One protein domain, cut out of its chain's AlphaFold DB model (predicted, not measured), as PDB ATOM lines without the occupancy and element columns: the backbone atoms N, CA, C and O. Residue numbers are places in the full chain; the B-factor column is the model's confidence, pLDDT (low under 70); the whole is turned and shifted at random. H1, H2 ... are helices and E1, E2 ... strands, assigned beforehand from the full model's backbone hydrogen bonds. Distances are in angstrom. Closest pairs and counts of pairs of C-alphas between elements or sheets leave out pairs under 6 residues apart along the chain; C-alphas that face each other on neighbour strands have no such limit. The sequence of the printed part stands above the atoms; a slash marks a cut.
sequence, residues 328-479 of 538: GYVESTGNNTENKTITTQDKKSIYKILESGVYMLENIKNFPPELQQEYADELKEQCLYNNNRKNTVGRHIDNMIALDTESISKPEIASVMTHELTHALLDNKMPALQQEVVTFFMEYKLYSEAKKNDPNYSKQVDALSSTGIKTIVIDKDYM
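AT A GLANCE: This is residues 328 to 479 of the 538 residues of an uncharacterized protein of Candidatus Gastranaerophilales bacterium HUM_9 (UniProt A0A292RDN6). Helix H3 forms the core, with H4 folded back along it in a helical hairpin and H1 crossing it from another side; a small sheet of three strands lies with one face covered by H1 and H3. H2 folds back from H1 and packs across H3, while the short helices H5 and H6 lie farthest from the mean of the C-alphas. The printed part has 152 residues, with six named helices and three named strands in the order H1 H2 E1 E2 E3 H3 H4 H5 H6, and its class is mostly helix. The sheet, in the order E1 E3 E2, is mixed. The whole is compact, with a radius of gyration of the C-alphas of 15.2 A, and rounded, spanning 42 by 36 by 26 A.

IN THESE COORDINATES: Residues 328 to 343 hold no named element, but residues 329 to 330 pair antiparallel with 335 to 336. H1, residues 344 to 363, begins with C-alpha 344 at (-10.979, -14.901, 37.352) and is 28.6 A long. H2 is residues 369 to 381, 18.8 A. The strands are E1, residues 383 to 386, E2, 394 to 397, and E3, 400 to 403. H3, residues 410 to 426, is 24.3 A long, and H4, 432 to 453, is 31.3 A long. H5 is residues 457 to 461; H6, residues 476 to 479, ends with C-alpha 479 at (-21.195, -45.373, 52.365).

HOW THE PARTS SIT: H3 is the hub and touches four helices. H3 and H4 form a hairpin, opposite ways at 37 degrees, only just a steep tilt, with closest C-alphas of His 419 and Thr 439 4.8 A apart. H1 touches H3 at a steep tilt of 68 degrees, only just short of perpendicular; the closest C-alphas, of Met 360 and Ala 414, are 5.0 A apart. H2 touches H3 about perpendicular, at 81 degrees, closest at the C-alphas of Glu 378 and Leu 421, 6.7 A. H5 touches H3, with the C-alphas of Glu 412 and Val 461 closest at 6.7 A. H1 and H3 are on the same face of the sheet, at heights of 9.6 and 8.9 A. E1 and E3 are parallel, with N 403 and O 385 2.9 A apart; E3 and E2, a hairpin, are antiparallel, with N 400 and O 397 2.9 A apart. H6 is close to H4 but not clearly touching. In H1, H2, H3 and H5 every O i to N i+4 pair is within hydrogen-bond range; in H4, 15 of 18 are, and H6 is too short for such a pair.

THE WHOLE: The two C-alphas farthest apart, of Ser 332 and Pro 369, are 43.9 A apart. The printed part has no cut. The link from H5 to H6, 14 residues, is long. The mean pLDDT of the printed part is 82.3, and residues 328 to 338, 386 to 399 and 463 to 471 are under 70.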
ATOM      1  N   GLY A 328      -3.022 -21.886  38.410       65.12
ATOM      2  CA  GLY A 328      -3.198 -22.162  36.988       65.12
ATOM      3  C   GLY A 328      -2.498 -23.449  36.531       65.12
ATOM      4  O   GLY A 328      -1.283 -23.612  36.671       65.12
ATOM      5  N   TYR A 329      -3.258 -24.367  35.925       57.91
ATOM      6  CA  TYR A 329      -2.734 -25.606  35.341       57.91
ATOM      7  C   TYR A 329      -2.285 -25.402  33.890       57.91
ATOM      8  O   TYR A 329      -3.071 -24.970  33.042       57.91
ATOM      9  N   VAL A 330      -1.048 -25.791  33.566       55.75
ATOM     10  CA  VAL A 330      -0.546 -25.788  32.187       55.75
ATOM     11  C   VAL A 330      -0.536 -27.217  31.638       55.75
ATOM     12  O   VAL A 330       0.303 -28.051  31.976       55.75
ATOM     13  N   GLU A 331      -1.481 -27.512  30.737       48.47
ATOM     14  CA  GLU A 331      -1.680 -28.861  30.176       48.47
ATOM     15  C   GLU A 331      -0.437 -29.403  29.451       48.47
ATOM     16  O   GLU A 331      -0.175 -30.604  29.495       48.47
ATOM     17  N   SER A 332       0.369 -28.532  28.837       47.38
ATOM     18  CA  SER A 332       1.572 -28.919  28.087       47.38
ATOM     19  C   SER A 332       2.741 -29.374  28.964       47.38
ATOM     20  O   SER A 332       3.574 -30.154  28.504       47.38
ATOM     21  N   THR A 333       2.809 -28.917  30.215       52.16
ATOM     22  CA  THR A 333       3.830 -29.324  31.195       52.16
ATOM     23  C   THR A 333       3.312 -30.413  32.130       52.16
ATOM     24  O   THR A 333       4.087 -31.014  32.873       52.16
ATOM     25  N   GLY A 334       2.003 -30.679  32.092       52.84
ATOM     26  CA  GLY A 334       1.333 -31.594  33.001       52.84
ATOM     27  C   GLY A 334       1.350 -31.115  34.451       52.84
ATOM     28  O   GLY A 334       1.070 -31.920  35.334       52.84
ATOM     29  N   ASN A 335       1.696 -29.856  34.721       55.78
ATOM     30  CA  ASN A 335       1.902 -29.323  36.063       55.78
ATOM     31  C   ASN A 335       1.290 -27.924  36.191       55.78
ATOM     32  O   ASN A 335       1.129 -27.193  35.214       55.78
ATOM     33  N   ASN A 336       1.008 -27.547  37.431       60.31
ATOM     34  CA  ASN A 336       0.789 -26.165  37.818       60.31
ATOM     35  C   ASN A 336       2.098 -25.397  37.618       60.31
ATOM     36  O   ASN A 336       3.146 -25.833  38.100       60.31
ATOM     37  N   THR A 337       2.068 -24.301  36.869       58.94
ATOM     38  CA  THR A 337       3.262 -23.475  36.647       58.94
ATOM     39  C   THR A 337       2.896 -22.018  36.806       58.94
ATOM     40  O   THR A 337       1.921 -21.589  36.192       58.94
ATOM     41  N   GLU A 338       3.728 -21.277  37.537       68.88
ATOM     42  CA  GLU A 338       3.721 -19.813  37.554       68.88
ATOM     43  C   GLU A 338       3.683 -19.298  36.110       68.88
ATOM     44  O   GLU A 338       4.633 -19.465  35.335       68.88
ATOM     45  N   ASN A 339       2.548 -18.730  35.718       71.31
ATOM     46  CA  ASN A 339       2.328 -18.203  34.372       71.31
ATOM     47  C   ASN A 339       2.249 -16.666  34.385       71.31
ATOM     48  O   ASN A 339       2.053 -16.048  33.330       71.31
ATOM     49  N   LYS A 340       2.437 -16.055  35.566       83.44
ATOM     50  CA  LYS A 340       2.353 -14.618  35.837       83.44
ATOM     51  C   LYS A 340       1.001 -14.003  35.473       83.44
ATOM     52  O   LYS A 340       0.923 -12.796  35.225       83.44
ATOM     53  N   THR A 341      -0.038 -14.825  35.380       87.88
ATOM     54  CA  THR A 341      -1.381 -14.455  34.942       87.88
ATOM     55  C   THR A 341      -2.409 -15.082  35.875       87.88
ATOM     56  O   THR A 341      -2.719 -16.263  35.773       87.88
ATOM     57  N   ILE A 342      -2.996 -14.261  36.740       89.25
ATOM     58  CA  ILE A 342      -4.040 -14.680  37.672       89.25
ATOM     59  C   ILE A 342      -5.400 -14.413  37.034       89.25
ATOM     60  O   ILE A 342      -5.810 -13.262  36.854       89.25
ATOM     61  N   THR A 343      -6.109 -15.479  36.682       88.25
ATOM     62  CA  THR A 343      -7.418 -15.390  36.029       88.25
ATOM     63  C   THR A 343      -8.559 -15.301  37.044       88.25
ATOM     64  O   THR A 343      -8.441 -15.682  38.211       88.25
ATOM     65  N   THR A 344      -9.724 -14.841  36.591       90.56
ATOM     66  CA  THR A 344     -10.979 -14.901  37.352       90.56
ATOM     67  C   THR A 344     -11.309 -16.342  37.753       90.56
ATOM     68  O   THR A 344     -11.869 -16.575  38.825       90.56
ATOM     69  N   GLN A 345     -10.957 -17.317  36.909       87.62
ATOM     70  CA  GLN A 345     -11.164 -18.729  37.207       87.62
ATOM     71  C   GLN A 345     -10.227 -19.221  38.314       87.62
ATOM     72  O   GLN A 345     -10.692 -19.947  39.190       87.62
ATOM     73  N   ASP A 346      -8.958 -18.807  38.333       87.75
ATOM     74  CA  ASP A 346      -8.008 -19.176  39.395       87.75
ATOM     75  C   ASP A 346      -8.503 -18.683  40.759       87.75
ATOM     76  O   ASP A 346      -8.597 -19.454  41.717       87.75
ATOM     77  N   LYS A 347      -8.941 -17.419  40.808       92.19
ATOM     78  CA  LYS A 347      -9.541 -16.798  41.996       92.19
ATOM     79  C   LYS A 347     -10.757 -17.574  42.512       92.19
ATOM     80  O   LYS A 347     -10.791 -17.975  43.677       92.19
ATOM     81  N   LYS A 348     -11.709 -17.884  41.627       92.12
ATOM     82  CA  LYS A 348     -12.908 -18.668  41.971       92.12
ATOM     83  C   LYS A 348     -12.582 -20.096  42.398       92.12
ATOM     84  O   LYS A 348     -13.255 -20.635  43.275       92.12
ATOM     85  N   SER A 349     -11.565 -20.700  41.789       89.06
ATOM     86  CA  SER A 349     -11.105 -22.050  42.119       89.06
ATOM     87  C   SER A 349     -10.564 -22.088  43.546       89.06
ATOM     88  O   SER A 349     -11.050 -22.881  44.349       89.06
ATOM     89  N   ILE A 350      -9.659 -21.169  43.904       91.38
ATOM     90  CA  ILE A 350      -9.176 -21.031  45.287       91.38
ATOM     91  C   ILE A 350     -10.317 -20.764  46.251       91.38
ATOM     92  O   ILE A 350     -10.425 -21.450  47.265       91.38
ATOM     93  N   TYR A 351     -11.203 -19.823  45.933       94.62
ATOM     94  CA  TYR A 351     -12.317 -19.510  46.818       94.62
ATOM     95  C   TYR A 351     -13.200 -20.741  47.083       94.62
ATOM     96  O   TYR A 351     -13.535 -21.030  48.232       94.62
ATOM     97  N   LYS A 352     -13.498 -21.543  46.052       93.06
ATOM     98  CA  LYS A 352     -14.233 -22.808  46.193       93.06
ATOM     99  C   LYS A 352     -13.491 -23.822  47.071       93.06
ATOM    100  O   LYS A 352     -14.132 -24.527  47.855       93.06
ATOM    101  N   ILE A 353     -12.162 -23.897  46.979       91.81
ATOM    102  CA  ILE A 353     -11.338 -24.738  47.861       91.81
ATOM    103  C   ILE A 353     -11.455 -24.251  49.313       91.81
ATOM    104  O   ILE A 353     -11.743 -25.056  50.199       91.81
ATOM    105  N   LEU A 354     -11.326 -22.945  49.566       93.88
ATOM    106  CA  LEU A 354     -11.468 -22.356  50.904       93.88
ATOM    107  C   LEU A 354     -12.861 -22.619  51.498       93.88
ATOM    108  O   LEU A 354     -12.979 -23.023  52.656       93.88
ATOM    109  N   GLU A 355     -13.925 -22.458  50.706       94.50
ATOM    110  CA  GLU A 355     -15.288 -22.808  51.121       94.50
ATOM    111  C   GLU A 355     -15.437 -24.291  51.467       94.50
ATOM    112  O   GLU A 355     -16.171 -24.636  52.395       94.50
ATOM    113  N   SER A 356     -14.746 -25.165  50.737       94.12
ATOM    114  CA  SER A 356     -14.751 -26.608  50.984       94.12
ATOM    115  C   SER A 356     -13.998 -26.970  52.263       94.12
ATOM    116  O   SER A 356     -14.471 -27.819  53.010       94.12
ATOM    117  N   GLY A 357     -12.895 -26.282  52.570       94.38
ATOM    118  CA  GLY A 357     -12.181 -26.421  53.842       94.38
ATOM    119  C   GLY A 357     -13.046 -26.019  55.039       94.38
ATOM    120  O   GLY A 357     -13.139 -26.761  56.016       94.38
ATOM    121  N   VAL A 358     -13.778 -24.900  54.938       94.06
ATOM    122  CA  VAL A 358     -14.769 -24.513  55.963       94.06
ATOM    123  C   VAL A 358     -15.863 -25.575  56.085       94.06
ATOM    124  O   VAL A 358     -16.160 -26.020  57.191       94.06
ATOM    125  N   TYR A 359     -16.421 -26.029  54.960       95.00
ATOM    126  CA  TYR A 359     -17.455 -27.066  54.942       95.00
ATOM    127  C   TYR A 359     -16.978 -28.380  55.578       95.00
ATOM    128  O   TYR A 359     -17.730 -29.014  56.317       95.00
ATOM    129  N   MET A 360     -15.733 -28.780  55.321       95.56
ATOM    130  CA  MET A 360     -15.103 -29.944  55.938       95.56
ATOM    131  C   MET A 360     -15.052 -29.782  57.458       95.56
ATOM    132  O   MET A 360     -15.628 -30.598  58.177       95.56
ATOM    133  N   LEU A 361     -14.433 -28.700  57.948       93.94
ATOM    134  CA  LEU A 361     -14.315 -28.423  59.383       93.94
ATOM    135  C   LEU A 361     -15.688 -28.345  60.069       93.94
ATOM    136  O   LEU A 361     -15.852 -28.778  61.210       93.94
ATOM    137  N   GLU A 362     -16.704 -27.846  59.365       93.31
ATOM    138  CA  GLU A 362     -18.068 -27.790  59.880       93.31
ATOM    139  C   GLU A 362     -18.722 -29.162  60.066       93.31
ATOM    140  O   GLU A 362     -19.542 -29.321  60.975       93.31
ATOM    141  N   ASN A 363     -18.347 -30.142  59.243       94.25
ATOM    142  CA  ASN A 363     -18.935 -31.481  59.215       94.25
ATOM    143  C   ASN A 363     -18.084 -32.556  59.912       94.25
ATOM    144  O   ASN A 363     -18.540 -33.687  60.045       94.25
ATOM    145  N   ILE A 364     -16.908 -32.210  60.445       92.69
ATOM    146  CA  ILE A 364     -16.122 -33.090  61.332       92.69
ATOM    147  C   ILE A 364     -16.309 -32.773  62.826       92.69
ATOM    148  O   ILE A 364     -15.621 -33.335  63.674       92.69
ATOM    149  N   LYS A 365     -17.266 -31.908  63.194       86.38
ATOM    150  CA  LYS A 365     -17.508 -31.476  64.592       86.38
ATOM    151  C   LYS A 365     -17.824 -32.606  65.582       86.38
ATOM    152  O   LYS A 365     -17.735 -32.395  66.795       86.38
ATOM    153  N   ASN A 366     -18.204 -33.780  65.080       85.44
ATOM    154  CA  ASN A 366     -18.485 -34.971  65.887       85.44
ATOM    155  C   ASN A 366     -17.262 -35.884  66.075       85.44
ATOM    156  O   ASN A 366     -17.367 -36.900  66.758       85.44
ATOM    157  N   PHE A 367     -16.110 -35.544  65.489       91.38
ATOM    158  CA  PHE A 367     -14.853 -36.250  65.745       91.38
ATOM    159  C   PHE A 367     -14.349 -35.900  67.156       91.38
ATOM    160  O   PHE A 367     -14.811 -34.912  67.741       91.38
ATOM    161  N   PRO A 368     -13.389 -36.647  67.725       92.50
ATOM    162  CA  PRO A 368     -12.726 -36.225  68.956       92.50
ATOM    163  C   PRO A 368     -12.151 -34.799  68.833       92.50
ATOM    164  O   PRO A 368     -11.604 -34.469  67.779       92.50
ATOM    165  N   PRO A 369     -12.255 -33.934  69.864       91.38
ATOM    166  CA  PRO A 369     -11.792 -32.543  69.782       91.38
ATOM    167  C   PRO A 369     -10.321 -32.396  69.377       91.38
ATOM    168  O   PRO A 369      -9.991 -31.510  68.595       91.38
ATOM    169  N   GLU A 370      -9.456 -33.287  69.864       90.88
ATOM    170  CA  GLU A 370      -8.039 -33.319  69.485       90.88
ATOM    171  C   GLU A 370      -7.868 -33.607  67.992       90.88
ATOM    172  O   GLU A 370      -7.113 -32.922  67.310       90.88
ATOM    173  N   LEU A 371      -8.647 -34.550  67.449       92.88
ATOM    174  CA  LEU A 371      -8.617 -34.868  66.025       92.88
ATOM    175  C   LEU A 371      -9.153 -33.709  65.168       92.88
ATOM    176  O   LEU A 371      -8.602 -33.426  64.109       92.88
ATOM    177  N   GLN A 372     -10.190 -32.998  65.624       92.88
ATOM    178  CA  GLN A 372     -10.678 -31.790  64.940       92.88
ATOM    179  C   GLN A 372      -9.589 -30.718  64.848       92.88
ATOM    180  O   GLN A 372      -9.421 -30.102  63.795       92.88
ATOM    181  N   GLN A 373      -8.859 -30.505  65.948       91.19
ATOM    182  CA  GLN A 373      -7.753 -29.557  65.987       91.19
ATOM    183  C   GLN A 373      -6.627 -29.997  65.046       91.19
ATOM    184  O   GLN A 373      -6.139 -29.176  64.281       91.19
ATOM    185  N   GLU A 374      -6.294 -31.289  65.013       92.25
ATOM    186  CA  GLU A 374      -5.297 -31.831  64.087       92.25
ATOM    187  C   GLU A 374      -5.663 -31.620  62.613       92.25
ATOM    188  O   GLU A 374      -4.806 -31.195  61.848       92.25
ATOM    189  N   TYR A 375      -6.919 -31.839  62.204       93.69
ATOM    190  CA  TYR A 375      -7.348 -31.518  60.833       93.69
ATOM    191  C   TYR A 375      -7.269 -30.019  60.535       93.69
ATOM    192  O   TYR A 375      -6.903 -29.639  59.424       93.69
ATOM    193  N   ALA A 376      -7.639 -29.164  61.493       91.50
ATOM    194  CA  ALA A 376      -7.587 -27.716  61.315       91.50
ATOM    195  C   ALA A 376      -6.143 -27.200  61.206       91.50
ATOM    196  O   ALA A 376      -5.872 -26.329  60.378       91.50
ATOM    197  N   ASP A 377      -5.240 -27.744  62.019       88.50
ATOM    198  CA  ASP A 377      -3.815 -27.423  61.990       88.50
ATOM    199  C   ASP A 377      -3.180 -27.938  60.704       88.50
ATOM    200  O   ASP A 377      -2.489 -27.187  60.029       88.50
ATOM    201  N   GLU A 378      -3.469 -29.180  60.311       88.94
ATOM    202  CA  GLU A 378      -2.926 -29.745  59.080       88.94
ATOM    203  C   GLU A 378      -3.414 -28.965  57.855       88.94
ATOM    204  O   GLU A 378      -2.599 -28.544  57.046       88.94
ATOM    205  N   LEU A 379      -4.710 -28.647  57.760       90.56
ATOM    206  CA  LEU A 379      -5.252 -27.835  56.662       90.56
ATOM    207  C   LEU A 379      -4.585 -26.450  56.554       90.56
ATOM    208  O   LEU A 379      -4.457 -25.925  55.449       90.56
ATOM    209  N   LYS A 380      -4.163 -25.859  57.677       87.94
ATOM    210  CA  LYS A 380      -3.467 -24.565  57.705       87.94
ATOM    211  C   LYS A 380      -2.053 -24.640  57.122       87.94
ATOM    212  O   LYS A 380      -1.585 -23.648  56.574       87.94
ATOM    213  N   GLU A 381      -1.392 -25.789  57.206       82.94
ATOM    214  CA  GLU A 381      -0.035 -25.981  56.675       82.94
ATOM    215  C   GLU A 381      -0.028 -26.345  55.178       82.94
ATOM    216  O   GLU A 381       1.002 -26.243  54.510       82.94
ATOM    217  N   GLN A 382      -1.183 -26.724  54.620       82.12
ATOM    218  CA  GLN A 382      -1.299 -27.125  53.221       82.12
ATOM    219  C   GLN A 382      -1.379 -25.920  52.280       82.12
ATOM    220  O   GLN A 382      -2.160 -24.984  52.476       82.12
ATOM    221  N   CYS A 383      -0.602 -25.974  51.205       78.44
ATOM    222  CA  CYS A 383      -0.815 -25.175  50.011       78.44
ATOM    223  C   CYS A 383      -1.998 -25.750  49.220       78.44
ATOM    224  O   CYS A 383      -2.139 -26.966  49.044       78.44
ATOM    225  N   LEU A 384      -2.852 -24.862  48.724       76.94
ATOM    226  CA  LEU A 384      -4.108 -25.218  48.078       76.94
ATOM    227  C   LEU A 384      -4.039 -24.889  46.591       76.94
ATOM    228  O   LEU A 384      -3.914 -23.723  46.227       76.94
ATOM    229  N   TYR A 385      -4.162 -25.900  45.731       76.25
ATOM    230  CA  TYR A 385      -4.046 -25.706  44.287       76.25
ATOM    231  C   TYR A 385      -5.196 -26.335  43.514       76.25
ATOM    232  O   TYR A 385      -5.720 -27.394  43.865       76.25
ATOM    233  N   ASN A 386      -5.543 -25.699  42.397       69.50
ATOM    234  CA  ASN A 386      -6.405 -26.304  41.395       69.50
ATOM    235  C   ASN A 386      -5.576 -27.195  40.456       69.50
ATOM    236  O   ASN A 386      -4.466 -26.836  40.083       69.50
ATOM    237  N   ASN A 387      -6.094 -28.346  40.050       68.31
ATOM    238  CA  ASN A 387      -5.417 -29.285  39.166       68.31
ATOM    239  C   ASN A 387      -6.386 -29.800  38.108       68.31
ATOM    240  O   ASN A 387      -7.311 -30.541  38.416       68.31
ATOM    241  N   ASN A 388      -6.107 -29.476  36.845       61.88
ATOM    242  CA  ASN A 388      -6.942 -29.887  35.714       61.88
ATOM    243  C   ASN A 388      -6.376 -31.132  34.998       61.88
ATOM    244  O   ASN A 388      -6.633 -31.358  33.808       61.88
ATOM    245  N   ARG A 389      -5.563 -31.959  35.677       59.62
ATOM    246  CA  ARG A 389      -5.096 -33.236  35.118       59.62
ATOM    247  C   ARG A 389      -6.286 -34.144  34.828       59.62
ATOM    248  O   ARG A 389      -6.985 -34.597  35.731       59.62
ATOM    249  N   LYS A 390      -6.426 -34.523  33.555       55.09
ATOM    250  CA  LYS A 390      -7.386 -35.540  33.101       55.09
ATOM    251  C   LYS A 390      -7.334 -36.779  34.010       55.09
ATOM    252  O   LYS A 390      -6.287 -37.412  34.142       55.09
ATOM    253  N   ASN A 391      -8.488 -37.149  34.568       55.22
ATOM    254  CA  ASN A 391      -8.714 -38.336  35.407       55.22
ATOM    255  C   ASN A 391      -8.097 -38.313  36.823       55.22
ATOM    256  O   ASN A 391      -7.992 -39.374  37.435       55.22
ATOM    257  N   THR A 392      -7.692 -37.158  37.362       61.28
ATOM    258  CA  THR A 392      -7.249 -37.032  38.768       61.28
ATOM    259  C   THR A 392      -8.115 -35.999  39.480       61.28
ATOM    260  O   THR A 392      -8.223 -34.884  38.994       61.28
ATOM    261  N   VAL A 393      -8.727 -36.363  40.611       65.06
ATOM    262  CA  VAL A 393      -9.634 -35.473  41.375       65.06
ATOM    263  C   VAL A 393      -8.975 -34.846  42.606       65.06
ATOM    264  O   VAL A 393      -9.403 -33.790  43.062       65.06
ATOM    265  N   GLY A 394      -7.928 -35.492  43.116       66.75
ATOM    266  CA  GLY A 394      -7.219 -35.146  44.340       66.75
ATOM    267  C   GLY A 394      -5.843 -35.794  44.350       66.75
ATOM    268  O   GLY A 394      -5.700 -36.925  43.877       66.75
ATOM    269  N   ARG A 395      -4.825 -35.080  44.831       69.06
ATOM    270  CA  ARG A 395      -3.521 -35.667  45.157       69.06
ATOM    271  C   ARG A 395      -2.820 -34.832  46.221       69.06
ATOM    272  O   ARG A 395      -2.636 -33.634  46.004       69.06
ATOM    273  N   HIS A 396      -2.359 -35.485  47.283       63.50
ATOM    274  CA  HIS A 396      -1.361 -34.928  48.187       63.50
ATOM    275  C   HIS A 396       0.058 -35.129  47.633       63.50
ATOM    276  O   HIS A 396       0.439 -36.241  47.240       63.50
ATOM    277  N   ILE A 397       0.844 -34.057  47.559       63.97
ATOM    278  CA  ILE A 397       2.288 -34.103  47.283       63.97
ATOM    279  C   ILE A 397       2.958 -33.141  48.257       63.97
ATOM    280  O   ILE A 397       2.689 -31.949  48.197       63.97
ATOM    281  N   ASP A 398       3.833 -33.653  49.118       67.00
ATOM    282  CA  ASP A 398       4.544 -32.871  50.135       67.00
ATOM    283  C   ASP A 398       3.584 -32.069  51.030       67.00
ATOM    284  O   ASP A 398       2.901 -32.664  51.852       67.00
ATOM    285  N   ASN A 399       3.503 -30.749  50.871       66.75
ATOM    286  CA  ASN A 399       2.592 -29.865  51.601       66.75
ATOM    287  C   ASN A 399       1.472 -29.310  50.704       66.75
ATOM    288  O   ASN A 399       1.017 -28.188  50.909       66.75
ATOM    289  N   MET A 400       1.094 -30.030  49.647       73.81
ATOM    290  CA  MET A 400       0.187 -29.538  48.612       73.81
ATOM    291  C   MET A 400      -1.018 -30.455  48.432       73.81
ATOM    292  O   MET A 400      -0.857 -31.644  48.141       73.81
ATOM    293  N   ILE A 401      -2.223 -29.879  48.466       76.69
ATOM    294  CA  ILE A 401      -3.466 -30.550  48.065       76.69
ATOM    295  C   ILE A 401      -3.919 -29.982  46.718       76.69
ATOM    296  O   ILE A 401      -4.341 -28.830  46.606       76.69
ATOM    297  N   ALA A 402      -3.837 -30.820  45.685       76.88
ATOM    298  CA  ALA A 402      -4.195 -30.472  44.316       76.88
ATOM    299  C   ALA A 402      -5.577 -31.042  43.944       76.88
ATOM    300  O   ALA A 402      -5.746 -32.264  43.952       76.88
ATOM    301  N   LEU A 403      -6.543 -30.184  43.596       79.56
ATOM    302  CA  LEU A 403      -7.973 -30.525  43.443       79.56
ATOM    303  C   LEU A 403      -8.530 -30.119  42.074       79.56
ATOM    304  O   LEU A 403      -8.259 -29.014  41.627       79.56
ATOM    305  N   ASP A 404      -9.368 -30.943  41.441       77.69
ATOM    306  CA  ASP A 404     -10.081 -30.568  40.199       77.69
ATOM    307  C   ASP A 404     -11.323 -29.718  40.513       77.69
ATOM    308  O   ASP A 404     -12.465 -30.182  40.512       77.69
ATOM    309  N   THR A 405     -11.118 -28.444  40.834       80.44
ATOM    310  CA  THR A 405     -12.211 -27.579  41.304       80.44
ATOM    311  C   THR A 405     -13.273 -27.294  40.244       80.44
ATOM    312  O   THR A 405     -14.376 -26.873  40.602       80.44
ATOM    313  N   GLU A 406     -12.988 -27.516  38.960       78.50
ATOM    314  CA  GLU A 406     -13.953 -27.325  37.877       78.50
ATOM    315  C   GLU A 406     -14.955 -28.483  37.831       78.50
ATOM    316  O   GLU A 406     -16.162 -28.255  37.706       78.50
ATOM    317  N   SER A 407     -14.473 -29.718  37.997       77.25
ATOM    318  CA  SER A 407     -15.287 -30.917  37.773       77.25
ATOM    319  C   SER A 407     -16.044 -31.419  39.000       77.25
ATOM    320  O   SER A 407     -17.013 -32.160  38.820       77.25
ATOM    321  N   ILE A 408     -15.629 -31.056  40.221       81.62
ATOM    322  CA  ILE A 408     -16.205 -31.605  41.463       81.62
ATOM    323  C   ILE A 408     -16.803 -30.528  42.373       81.62
ATOM    324  O   ILE A 408     -16.361 -29.380  42.401       81.62
ATOM    325  N   SER A 409     -17.862 -30.867  43.100       87.94
ATOM    326  CA  SER A 409     -18.615 -29.977  43.991       87.94
ATOM    327  C   SER A 409     -17.879 -29.672  45.307       87.94
ATOM    328  O   SER A 409     -16.905 -30.326  45.667       87.94
ATOM    329  N   LYS A 410     -18.362 -28.676  46.066       90.81
ATOM    330  CA  LYS A 410     -17.808 -28.322  47.387       90.81
ATOM    331  C   LYS A 410     -17.803 -29.511  48.376       90.81
ATOM    332  O   LYS A 410     -16.767 -29.738  48.999       90.81
ATOM    333  N   PRO A 411     -18.887 -30.307  48.515       92.50
ATOM    334  CA  PRO A 411     -18.849 -31.502  49.361       92.50
ATOM    335  C   PRO A 411     -17.847 -32.565  48.885       92.50
ATOM    336  O   PRO A 411     -17.225 -33.228  49.708       92.50
ATOM    337  N   GLU A 412     -17.656 -32.716  47.573       91.06
ATOM    338  CA  GLU A 412     -16.666 -33.648  47.017       91.06
ATOM    339  C   GLU A 412     -15.234 -33.192  47.299       91.06
ATOM    340  O   GLU A 412     -14.417 -34.005  47.725       91.06
ATOM    341  N   ILE A 413     -14.943 -31.894  47.156       91.06
ATOM    342  CA  ILE A 413     -13.647 -31.325  47.542       91.06
ATOM    343  C   ILE A 413     -13.389 -31.555  49.037       91.06
ATOM    344  O   ILE A 413     -12.298 -31.976  49.404       91.06
ATOM    345  N   ALA A 414     -14.388 -31.337  49.899       94.06
ATOM    346  CA  ALA A 414     -14.266 -31.600  51.334       94.06
ATOM    347  C   ALA A 414     -13.988 -33.086  51.650       94.06
ATOM    348  O   ALA A 414     -13.210 -33.380  52.560       94.06
ATOM    349  N   SER A 415     -14.578 -34.020  50.889       93.56
ATOM    350  CA  SER A 415     -14.289 -35.463  50.990       93.56
ATOM    351  C   SER A 415     -12.830 -35.754  50.649       93.56
ATOM    352  O   SER A 415     -12.127 -36.381  51.437       93.56
ATOM    353  N   VAL A 416     -12.347 -35.219  49.523       90.81
ATOM    354  CA  VAL A 416     -10.948 -35.375  49.101       90.81
ATOM    355  C   VAL A 416      -9.993 -34.759  50.123       90.81
ATOM    356  O   VAL A 416      -9.032 -35.408  50.516       90.81
ATOM    357  N   MET A 417     -10.263 -33.547  50.620       92.62
ATOM    358  CA  MET A 417      -9.455 -32.935  51.681       92.62
ATOM    359  C   MET A 417      -9.398 -33.813  52.928       92.62
ATOM    360  O   MET A 417      -8.321 -34.027  53.472       92.62
ATOM    361  N   THR A 418     -10.535 -34.362  53.360       95.00
ATOM    362  CA  THR A 418     -10.573 -35.272  54.510       95.00
ATOM    363  C   THR A 418      -9.696 -36.493  54.256       95.00
ATOM    364  O   THR A 418      -8.915 -36.866  55.128       95.00
ATOM    365  N   HIS A 419      -9.771 -37.086  53.064       93.75
ATOM    366  CA  HIS A 419      -8.947 -38.229  52.675       93.75
ATOM    367  C   HIS A 419      -7.447 -37.906  52.744       93.75
ATOM    368  O   HIS A 419      -6.698 -38.560  53.470       93.75
ATOM    369  N   GLU A 420      -7.014 -36.863  52.035       90.06
ATOM    370  CA  GLU A 420      -5.599 -36.499  51.909       90.06
ATOM    371  C   GLU A 420      -5.003 -35.996  53.237       90.06
ATOM    372  O   GLU A 420      -3.901 -36.393  53.609       90.06
ATOM    373  N   LEU A 421      -5.745 -35.201  54.018       92.62
ATOM    374  CA  LEU A 421      -5.294 -34.768  55.347       92.62
ATOM    375  C   LEU A 421      -5.189 -35.948  56.320       92.62
ATOM    376  O   LEU A 421      -4.312 -35.963  57.177       92.62
ATOM    377  N   THR A 422      -6.037 -36.975  56.181       94.19
ATOM    378  CA  THR A 422      -5.903 -38.199  56.990       94.19
ATOM    379  C   THR A 422      -4.588 -38.916  56.685       94.19
ATOM    380  O   THR A 422      -3.939 -39.400  57.612       94.19
ATOM    381  N   HIS A 423      -4.161 -38.949  55.417       90.75
ATOM    382  CA  HIS A 423      -2.834 -39.453  55.060       90.75
ATOM    383  C   HIS A 423      -1.728 -38.639  55.733       90.75
ATOM    384  O   HIS A 423      -0.883 -39.234  56.396       90.75
ATOM    385  N   ALA A 424      -1.773 -37.307  55.645       87.94
ATOM    386  CA  ALA A 424      -0.777 -36.438  56.276       87.94
ATOM    387  C   ALA A 424      -0.690 -36.652  57.802       87.94
ATOM    388  O   ALA A 424       0.397 -36.788  58.362       87.94
ATOM    389  N   LEU A 425      -1.831 -36.792  58.485       90.44
ATOM    390  CA  LEU A 425      -1.882 -37.024  59.935       90.44
ATOM    391  C   LEU A 425      -1.347 -38.400  60.368       90.44
ATOM    392  O   LEU A 425      -0.901 -38.559  61.515       90.44
ATOM    393  N   LEU A 426      -1.409 -39.395  59.482       91.38
ATOM    394  CA  LEU A 426      -0.956 -40.770  59.720       91.38
ATOM    395  C   LEU A 426       0.410 -41.069  59.092       91.38
ATOM    396  O   LEU A 426       0.914 -42.190  59.241       91.38
ATOM    397  N   ASP A 427       1.013 -40.091  58.414       82.75
ATOM    398  CA  ASP A 427       2.268 -40.289  57.709       82.75
ATOM    399  C   ASP A 427       3.379 -40.718  58.678       82.75
ATOM    400  O   ASP A 427       3.450 -40.266  59.825       82.75
ATOM    401  N   ASN A 428       4.202 -41.674  58.246       81.12
ATOM    402  CA  ASN A 428       5.230 -42.364  59.046       81.12
ATOM    403  C   ASN A 428       4.746 -43.126  60.300       81.12
ATOM    404  O   ASN A 428       5.552 -43.804  60.940       81.12
ATOM    405  N   LYS A 429       3.451 -43.085  60.649       87.12
ATOM    406  CA  LYS A 429       2.889 -43.810  61.807       87.12
ATOM    407  C   LYS A 429       2.376 -45.200  61.448       87.12
ATOM    408  O   LYS A 429       2.321 -46.072  62.312       87.12
ATOM    409  N   MET A 430       1.990 -45.417  60.190       91.12
ATOM    410  CA  MET A 430       1.495 -46.712  59.716       91.12
ATOM    411  C   MET A 430       1.678 -46.898  58.196       91.12
ATOM    412  O   MET A 430       1.787 -45.904  57.477       91.12
ATOM    413  N   PRO A 431       1.698 -48.139  57.668       89.50
ATOM    414  CA  PRO A 431       1.863 -48.407  56.236       89.50
ATOM    415  C   PRO A 431       0.742 -47.830  55.361       89.50
ATOM    416  O   PRO A 431      -0.430 -47.901  55.723       89.50
ATOM    417  N   ALA A 432       1.076 -47.375  54.148       88.56
ATOM    418  CA  ALA A 432       0.137 -46.712  53.230       88.56
ATOM    419  C   ALA A 432      -1.162 -47.500  52.964       88.56
ATOM    420  O   ALA A 432      -2.247 -46.935  53.022       88.56
ATOM    421  N   LEU A 433      -1.090 -48.822  52.738       90.88
ATOM    422  CA  LEU A 433      -2.299 -49.635  52.519       90.88
ATOM    423  C   LEU A 433      -3.221 -49.671  53.750       90.88
ATOM    424  O   LEU A 433      -4.431 -49.806  53.607       90.88
ATOM    425  N   GLN A 434      -2.646 -49.568  54.948       93.38
ATOM    426  CA  GLN A 434      -3.397 -49.503  56.195       93.38
ATOM    427  C   GLN A 434      -4.019 -48.117  56.400       93.38
ATOM    428  O   GLN A 434      -5.158 -48.032  56.854       93.38
ATOM    429  N   GLN A 435      -3.309 -47.050  56.015       94.69
ATOM    430  CA  GLN A 435      -3.840 -45.684  56.039       94.69
ATOM    431  C   GLN A 435      -5.120 -45.568  55.201       94.69
ATOM    432  O   GLN A 435      -6.077 -44.963  55.664       94.69
ATOM    433  N   GLU A 436      -5.185 -46.217  54.031       94.75
ATOM    434  CA  GLU A 436      -6.374 -46.202  53.157       94.75
ATOM    435  C   GLU A 436      -7.648 -46.715  53.851       94.75
ATOM    436  O   GLU A 436      -8.751 -46.250  53.577       94.75
ATOM    437  N   VAL A 437      -7.524 -47.672  54.779       96.81
ATOM    438  CA  VAL A 437      -8.673 -48.131  55.581       96.81
ATOM    439  C   VAL A 437      -9.230 -46.974  56.408       96.81
ATOM    440  O   VAL A 437     -10.445 -46.794  56.483       96.81
ATOM    441  N   VAL A 438      -8.336 -46.192  57.014       97.31
ATOM    442  CA  VAL A 438      -8.693 -45.045  57.847       97.31
ATOM    443  C   VAL A 438      -9.225 -43.912  56.974       97.31
ATOM    444  O   VAL A 438     -10.303 -43.407  57.258       97.31
ATOM    445  N   THR A 439      -8.547 -43.554  55.880       94.94
ATOM    446  CA  THR A 439      -8.919 -42.405  55.033       94.94
ATOM    447  C   THR A 439     -10.323 -42.551  54.443       94.94
ATOM    448  O   THR A 439     -11.147 -41.651  54.616       94.94
ATOM    449  N   PHE A 440     -10.667 -43.714  53.874       96.00
ATOM    450  CA  PHE A 440     -12.026 -43.974  53.378       96.00
ATOM    451  C   PHE A 440     -13.079 -43.991  54.491       96.00
ATOM    452  O   PHE A 440     -14.224 -43.585  54.277       96.00
ATOM    453  N   PHE A 441     -12.714 -44.442  55.692       96.75
ATOM    454  CA  PHE A 441     -13.628 -44.390  56.826       96.75
ATOM    455  C   PHE A 441     -13.869 -42.950  57.301       96.75
ATOM    456  O   PHE A 441     -15.000 -42.597  57.639       96.75
ATOM    457  N   MET A 442     -12.851 -42.090  57.258       96.56
ATOM    458  CA  MET A 442     -13.000 -40.669  57.580       96.56
ATOM    459  C   MET A 442     -13.857 -39.930  56.552       96.56
ATOM    460  O   MET A 442     -14.707 -39.128  56.944       96.56
ATOM    461  N   GLU A 443     -13.736 -40.266  55.264       95.50
ATOM    462  CA  GLU A 443     -14.677 -39.801  54.237       95.50
ATOM    463  C   GLU A 443     -16.121 -40.213  54.555       95.50
ATOM    464  O   GLU A 443     -17.040 -39.403  54.428       95.50
ATOM    465  N   TYR A 444     -16.339 -41.449  55.025       95.62
ATOM    466  CA  TYR A 444     -17.662 -41.886  55.472       95.62
ATOM    467  C   TYR A 444     -18.176 -41.070  56.663       95.62
ATOM    468  O   TYR A 444     -19.344 -40.671  56.671       95.62
ATOM    469  N   LYS A 445     -17.335 -40.801  57.670       95.00
ATOM    470  CA  LYS A 445     -17.753 -40.008  58.836       95.00
ATOM    471  C   LYS A 445     -18.131 -38.583  58.422       95.00
ATOM    472  O   LYS A 445     -19.176 -38.101  58.861       95.00
ATOM    473  N   LEU A 446     -17.362 -37.961  57.521       95.31
ATOM    474  CA  LEU A 446     -17.723 -36.677  56.912       95.31
ATOM    475  C   LEU A 446     -19.064 -36.776  56.167       95.31
ATOM    476  O   LEU A 446     -19.961 -35.977  56.424       95.31
ATOM    477  N   TYR A 447     -19.225 -37.761  55.275       93.94
ATOM    478  CA  TYR A 447     -20.459 -37.997  54.513       93.94
ATOM    479  C   TYR A 447     -21.687 -38.123  55.425       93.94
ATOM    480  O   TYR A 447     -22.729 -37.516  55.160       93.94
ATOM    481  N   SER A 448     -21.569 -38.916  56.493       92.69
ATOM    482  CA  SER A 448     -22.665 -39.218  57.416       92.69
ATOM    483  C   SER A 448     -23.185 -37.955  58.103       92.69
ATOM    484  O   SER A 448     -24.396 -37.791  58.258       92.69
ATOM    485  N   GLU A 449     -22.287 -37.035  58.458       93.31
ATOM    486  CA  GLU A 449     -22.647 -35.740  59.036       93.31
ATOM    487  C   GLU A 449     -23.117 -34.734  57.984       93.31
ATOM    488  O   GLU A 449     -24.176 -34.123  58.143       93.31
ATOM    489  N   ALA A 450     -22.408 -34.622  56.861       92.75
ATOM    490  CA  ALA A 450     -22.749 -33.705  55.777       92.75
ATOM    491  C   ALA A 450     -24.161 -33.951  55.230       92.75
ATOM    492  O   ALA A 450     -24.927 -33.010  55.027       92.75
ATOM    493  N   LYS A 451     -24.574 -35.216  55.087       91.69
ATOM    494  CA  LYS A 451     -25.936 -35.580  54.662       91.69
ATOM    495  C   LYS A 451     -27.026 -35.137  55.647       91.69
ATOM    496  O   LYS A 451     -28.167 -34.943  55.228       91.69
ATOM    497  N   LYS A 452     -26.712 -35.008  56.941       91.19
ATOM    498  CA  LYS A 452     -27.650 -34.510  57.966       91.19
ATOM    499  C   LYS A 452     -27.716 -32.983  57.956       91.19
ATOM    500  O   LYS A 452     -28.802 -32.426  58.100       91.19
ATOM    501  N   ASN A 453     -26.568 -32.332  57.783       91.00
ATOM    502  CA  ASN A 453     -26.419 -30.885  57.937       91.00
ATOM    503  C   ASN A 453     -26.697 -30.093  56.648       91.00
ATOM    504  O   ASN A 453     -27.054 -28.920  56.726       91.00
ATOM    505  N   ASP A 454     -26.569 -30.716  55.474       90.19
ATOM    506  CA  ASP A 454     -26.794 -30.091  54.168       90.19
ATOM    507  C   ASP A 454     -27.997 -30.731  53.439       90.19
ATOM    508  O   ASP A 454     -27.871 -31.786  52.809       90.19
ATOM    509  N   PRO A 455     -29.177 -30.077  53.444       88.94
ATOM    510  CA  PRO A 455     -30.376 -30.570  52.758       88.94
ATOM    511  C   PRO A 455     -30.217 -30.745  51.242       88.94
ATOM    512  O   PRO A 455     -31.016 -31.437  50.608       88.94
ATOM    513  N   ASN A 456     -29.215 -30.099  50.640       88.06
ATOM    514  CA  ASN A 456     -28.922 -30.179  49.216       88.06
ATOM    515  C   ASN A 456     -27.730 -31.094  48.911       88.06
ATOM    516  O   ASN A 456     -27.358 -31.180  47.741       88.06
ATOM    517  N   TYR A 457     -27.169 -31.799  49.902       88.44
ATOM    518  CA  TYR A 457     -25.997 -32.663  49.742       88.44
ATOM    519  C   TYR A 457     -26.116 -33.576  48.521       88.44
ATOM    520  O   TYR A 457     -25.308 -33.500  47.601       88.44
ATOM    521  N   SER A 458     -27.182 -34.386  48.457       84.31
ATOM    522  CA  SER A 458     -27.389 -35.332  47.355       84.31
ATOM    523  C   SER A 458     -27.443 -34.633  46.000       84.31
ATOM    524  O   SER A 458     -26.819 -35.097  45.062       84.31
ATOM    525  N   LYS A 459     -28.108 -33.476  45.896       83.81
ATOM    526  CA  LYS A 459     -28.171 -32.727  44.632       83.81
ATOM    527  C   LYS A 459     -26.807 -32.193  44.201       83.81
ATOM    528  O   LYS A 459     -26.550 -32.142  43.007       83.81
ATOM    529  N   GLN A 460     -25.972 -31.776  45.153       83.94
ATOM    530  CA  GLN A 460     -24.642 -31.235  44.874       83.94
ATOM    531  C   GLN A 460     -23.678 -32.324  44.396       83.94
ATOM    532  O   GLN A 460     -22.941 -32.085  43.450       83.94
ATOM    533  N   VAL A 461     -23.734 -33.518  44.997       82.88
ATOM    534  CA  VAL A 461     -22.848 -34.648  44.647       82.88
ATOM    535  C   VAL A 461     -23.375 -35.507  43.488       82.88
ATOM    536  O   VAL A 461     -22.622 -36.275  42.904       82.88
ATOM    537  N   ASP A 462     -24.667 -35.412  43.152       73.12
ATOM    538  CA  ASP A 462     -25.286 -36.096  42.000       73.12
ATOM    539  C   ASP A 462     -25.361 -35.222  40.743       73.12
ATOM    540  O   ASP A 462     -25.835 -35.675  39.694       73.12
ATOM    541  N   ALA A 463     -24.932 -33.961  40.832       62.91
ATOM    542  CA  ALA A 463     -24.857 -33.084  39.677       62.91
ATOM    543  C   ALA A 463     -23.814 -33.647  38.701       62.91
ATOM    544  O   ALA A 463     -22.615 -33.579  38.945       62.91
ATOM    545  N   LEU A 464     -24.284 -34.235  37.596       53.62
ATOM    546  CA  LEU A 464     -23.426 -34.725  36.519       53.62
ATOM    547  C   LEU A 464     -22.465 -33.614  36.084       53.62
ATOM    548  O   LEU A 464     -22.917 -32.546  35.662       53.62
ATOM    549  N   SER A 465     -21.158 -33.882  36.141       52.00
ATOM    550  CA  SER A 465     -20.162 -32.978  35.577       52.00
ATOM    551  C   SER A 465     -20.447 -32.801  34.081       52.00
ATOM    552  O   SER A 465     -20.583 -33.763  33.317       52.00
ATOM    553  N   SER A 466     -20.557 -31.551  33.635       48.81
ATOM    554  CA  SER A 466     -20.724 -31.204  32.216       48.81
ATOM    555  C   SER A 466     -19.504 -31.579  31.362       48.81
ATOM    556  O   SER A 466     -19.555 -31.472  30.139       48.81
ATOM    557  N   THR A 467     -18.414 -32.025  31.996       49.06
ATOM    558  CA  THR A 467     -17.086 -32.256  31.412       49.06
ATOM    559  C   THR A 467     -16.810 -33.724  31.054       49.06
ATOM    560  O   THR A 467     -15.763 -34.032  30.489       49.06
ATOM    561  N   GLY A 468     -17.747 -34.651  31.307       46.56
ATOM    562  CA  GLY A 468     -17.634 -36.052  30.867       46.56
ATOM    563  C   GLY A 468     -16.652 -36.915  31.673       46.56
ATOM    564  O   GLY A 468     -16.406 -38.066  31.303       46.56
ATOM    565  N   ILE A 469     -16.120 -36.399  32.785       49.72
ATOM    566  CA  ILE A 469     -15.279 -37.153  33.721       49.72
ATOM    567  C   ILE A 469     -16.185 -38.007  34.619       49.72
ATOM    568  O   ILE A 469     -16.943 -37.489  35.434       49.72
ATOM    569  N   LYS A 470     -16.103 -39.338  34.472       52.47
ATOM    570  CA  LYS A 470     -16.778 -40.332  35.332       52.47
ATOM    571  C   LYS A 470     -15.893 -40.756  36.511       52.47
ATOM    572  O   LYS A 470     -15.708 -41.952  36.737       52.47
ATOM    573  N   THR A 471     -15.305 -39.815  37.240       60.00
ATOM    574  CA  THR A 471     -14.604 -40.172  38.480       60.00
ATOM    575  C   THR A 471     -15.606 -40.104  39.620       60.00
ATOM    576  O   THR A 471     -16.110 -39.034  39.938       60.00
ATOM    577  N   ILE A 472     -15.939 -41.256  40.202       70.62
ATOM    578  CA  ILE A 472     -16.757 -41.313  41.416       70.62
ATOM    579  C   ILE A 472     -15.861 -40.855  42.565       70.62
ATOM    580  O   ILE A 472     -14.976 -41.606  42.971       70.62
ATOM    581  N   VAL A 473     -16.068 -39.629  43.053       79.69
ATOM    582  CA  VAL A 473     -15.365 -39.120  44.241       79.69
ATOM    583  C   VAL A 473     -15.956 -39.763  45.491       79.69
ATOM    584  O   VAL A 473     -15.246 -40.392  46.264       79.69
ATOM    585  N   ILE A 474     -17.281 -39.691  45.641       85.50
ATOM    586  CA  ILE A 474     -17.988 -40.226  46.807       85.50
ATOM    587  C   ILE A 474     -18.633 -41.561  46.447       85.50
ATOM    588  O   ILE A 474     -19.638 -41.628  45.735       85.50
ATOM    589  N   ASP A 475     -18.058 -42.643  46.965       88.00
ATOM    590  CA  ASP A 475     -18.538 -44.004  46.733       88.00
ATOM    591  C   ASP A 475     -19.771 -44.310  47.594       88.00
ATOM    592  O   ASP A 475     -19.677 -44.789  48.724       88.00
ATOM    593  N   LYS A 476     -20.960 -44.017  47.063       87.75
ATOM    594  CA  LYS A 476     -22.228 -44.233  47.774       87.75
ATOM    595  C   LYS A 476     -22.481 -45.692  48.148       87.75
ATOM    596  O   LYS A 476     -23.152 -45.930  49.149       87.75
ATOM    597  N   ASP A 477     -21.967 -46.652  47.381       90.62
ATOM    598  CA  ASP A 477     -22.131 -48.068  47.710       90.62
ATOM    599  C   ASP A 477     -21.292 -48.431  48.937       90.62
ATOM    600  O   ASP A 477     -21.789 -49.124  49.829       90.62
ATOM    601  N   TYR A 478     -20.074 -47.892  49.035       94.44
ATOM    602  CA  TYR A 478     -19.262 -47.961  50.251       94.44
ATOM    603  C   TYR A 478     -19.976 -47.306  51.445       94.44
ATOM    604  O   TYR A 478     -20.116 -47.938  52.493       94.44
ATOM    605  N   MET A 479     -20.506 -46.086  51.275       94.44
ATOM    606  CA  MET A 479     -21.195 -45.373  52.365       94.44
ATOM    607  C   MET A 479     -22.430 -46.133  52.873       94.44
ATOM    608  O   MET A 479     -22.593 -46.341  54.075       94.44
TER     609      MET A 479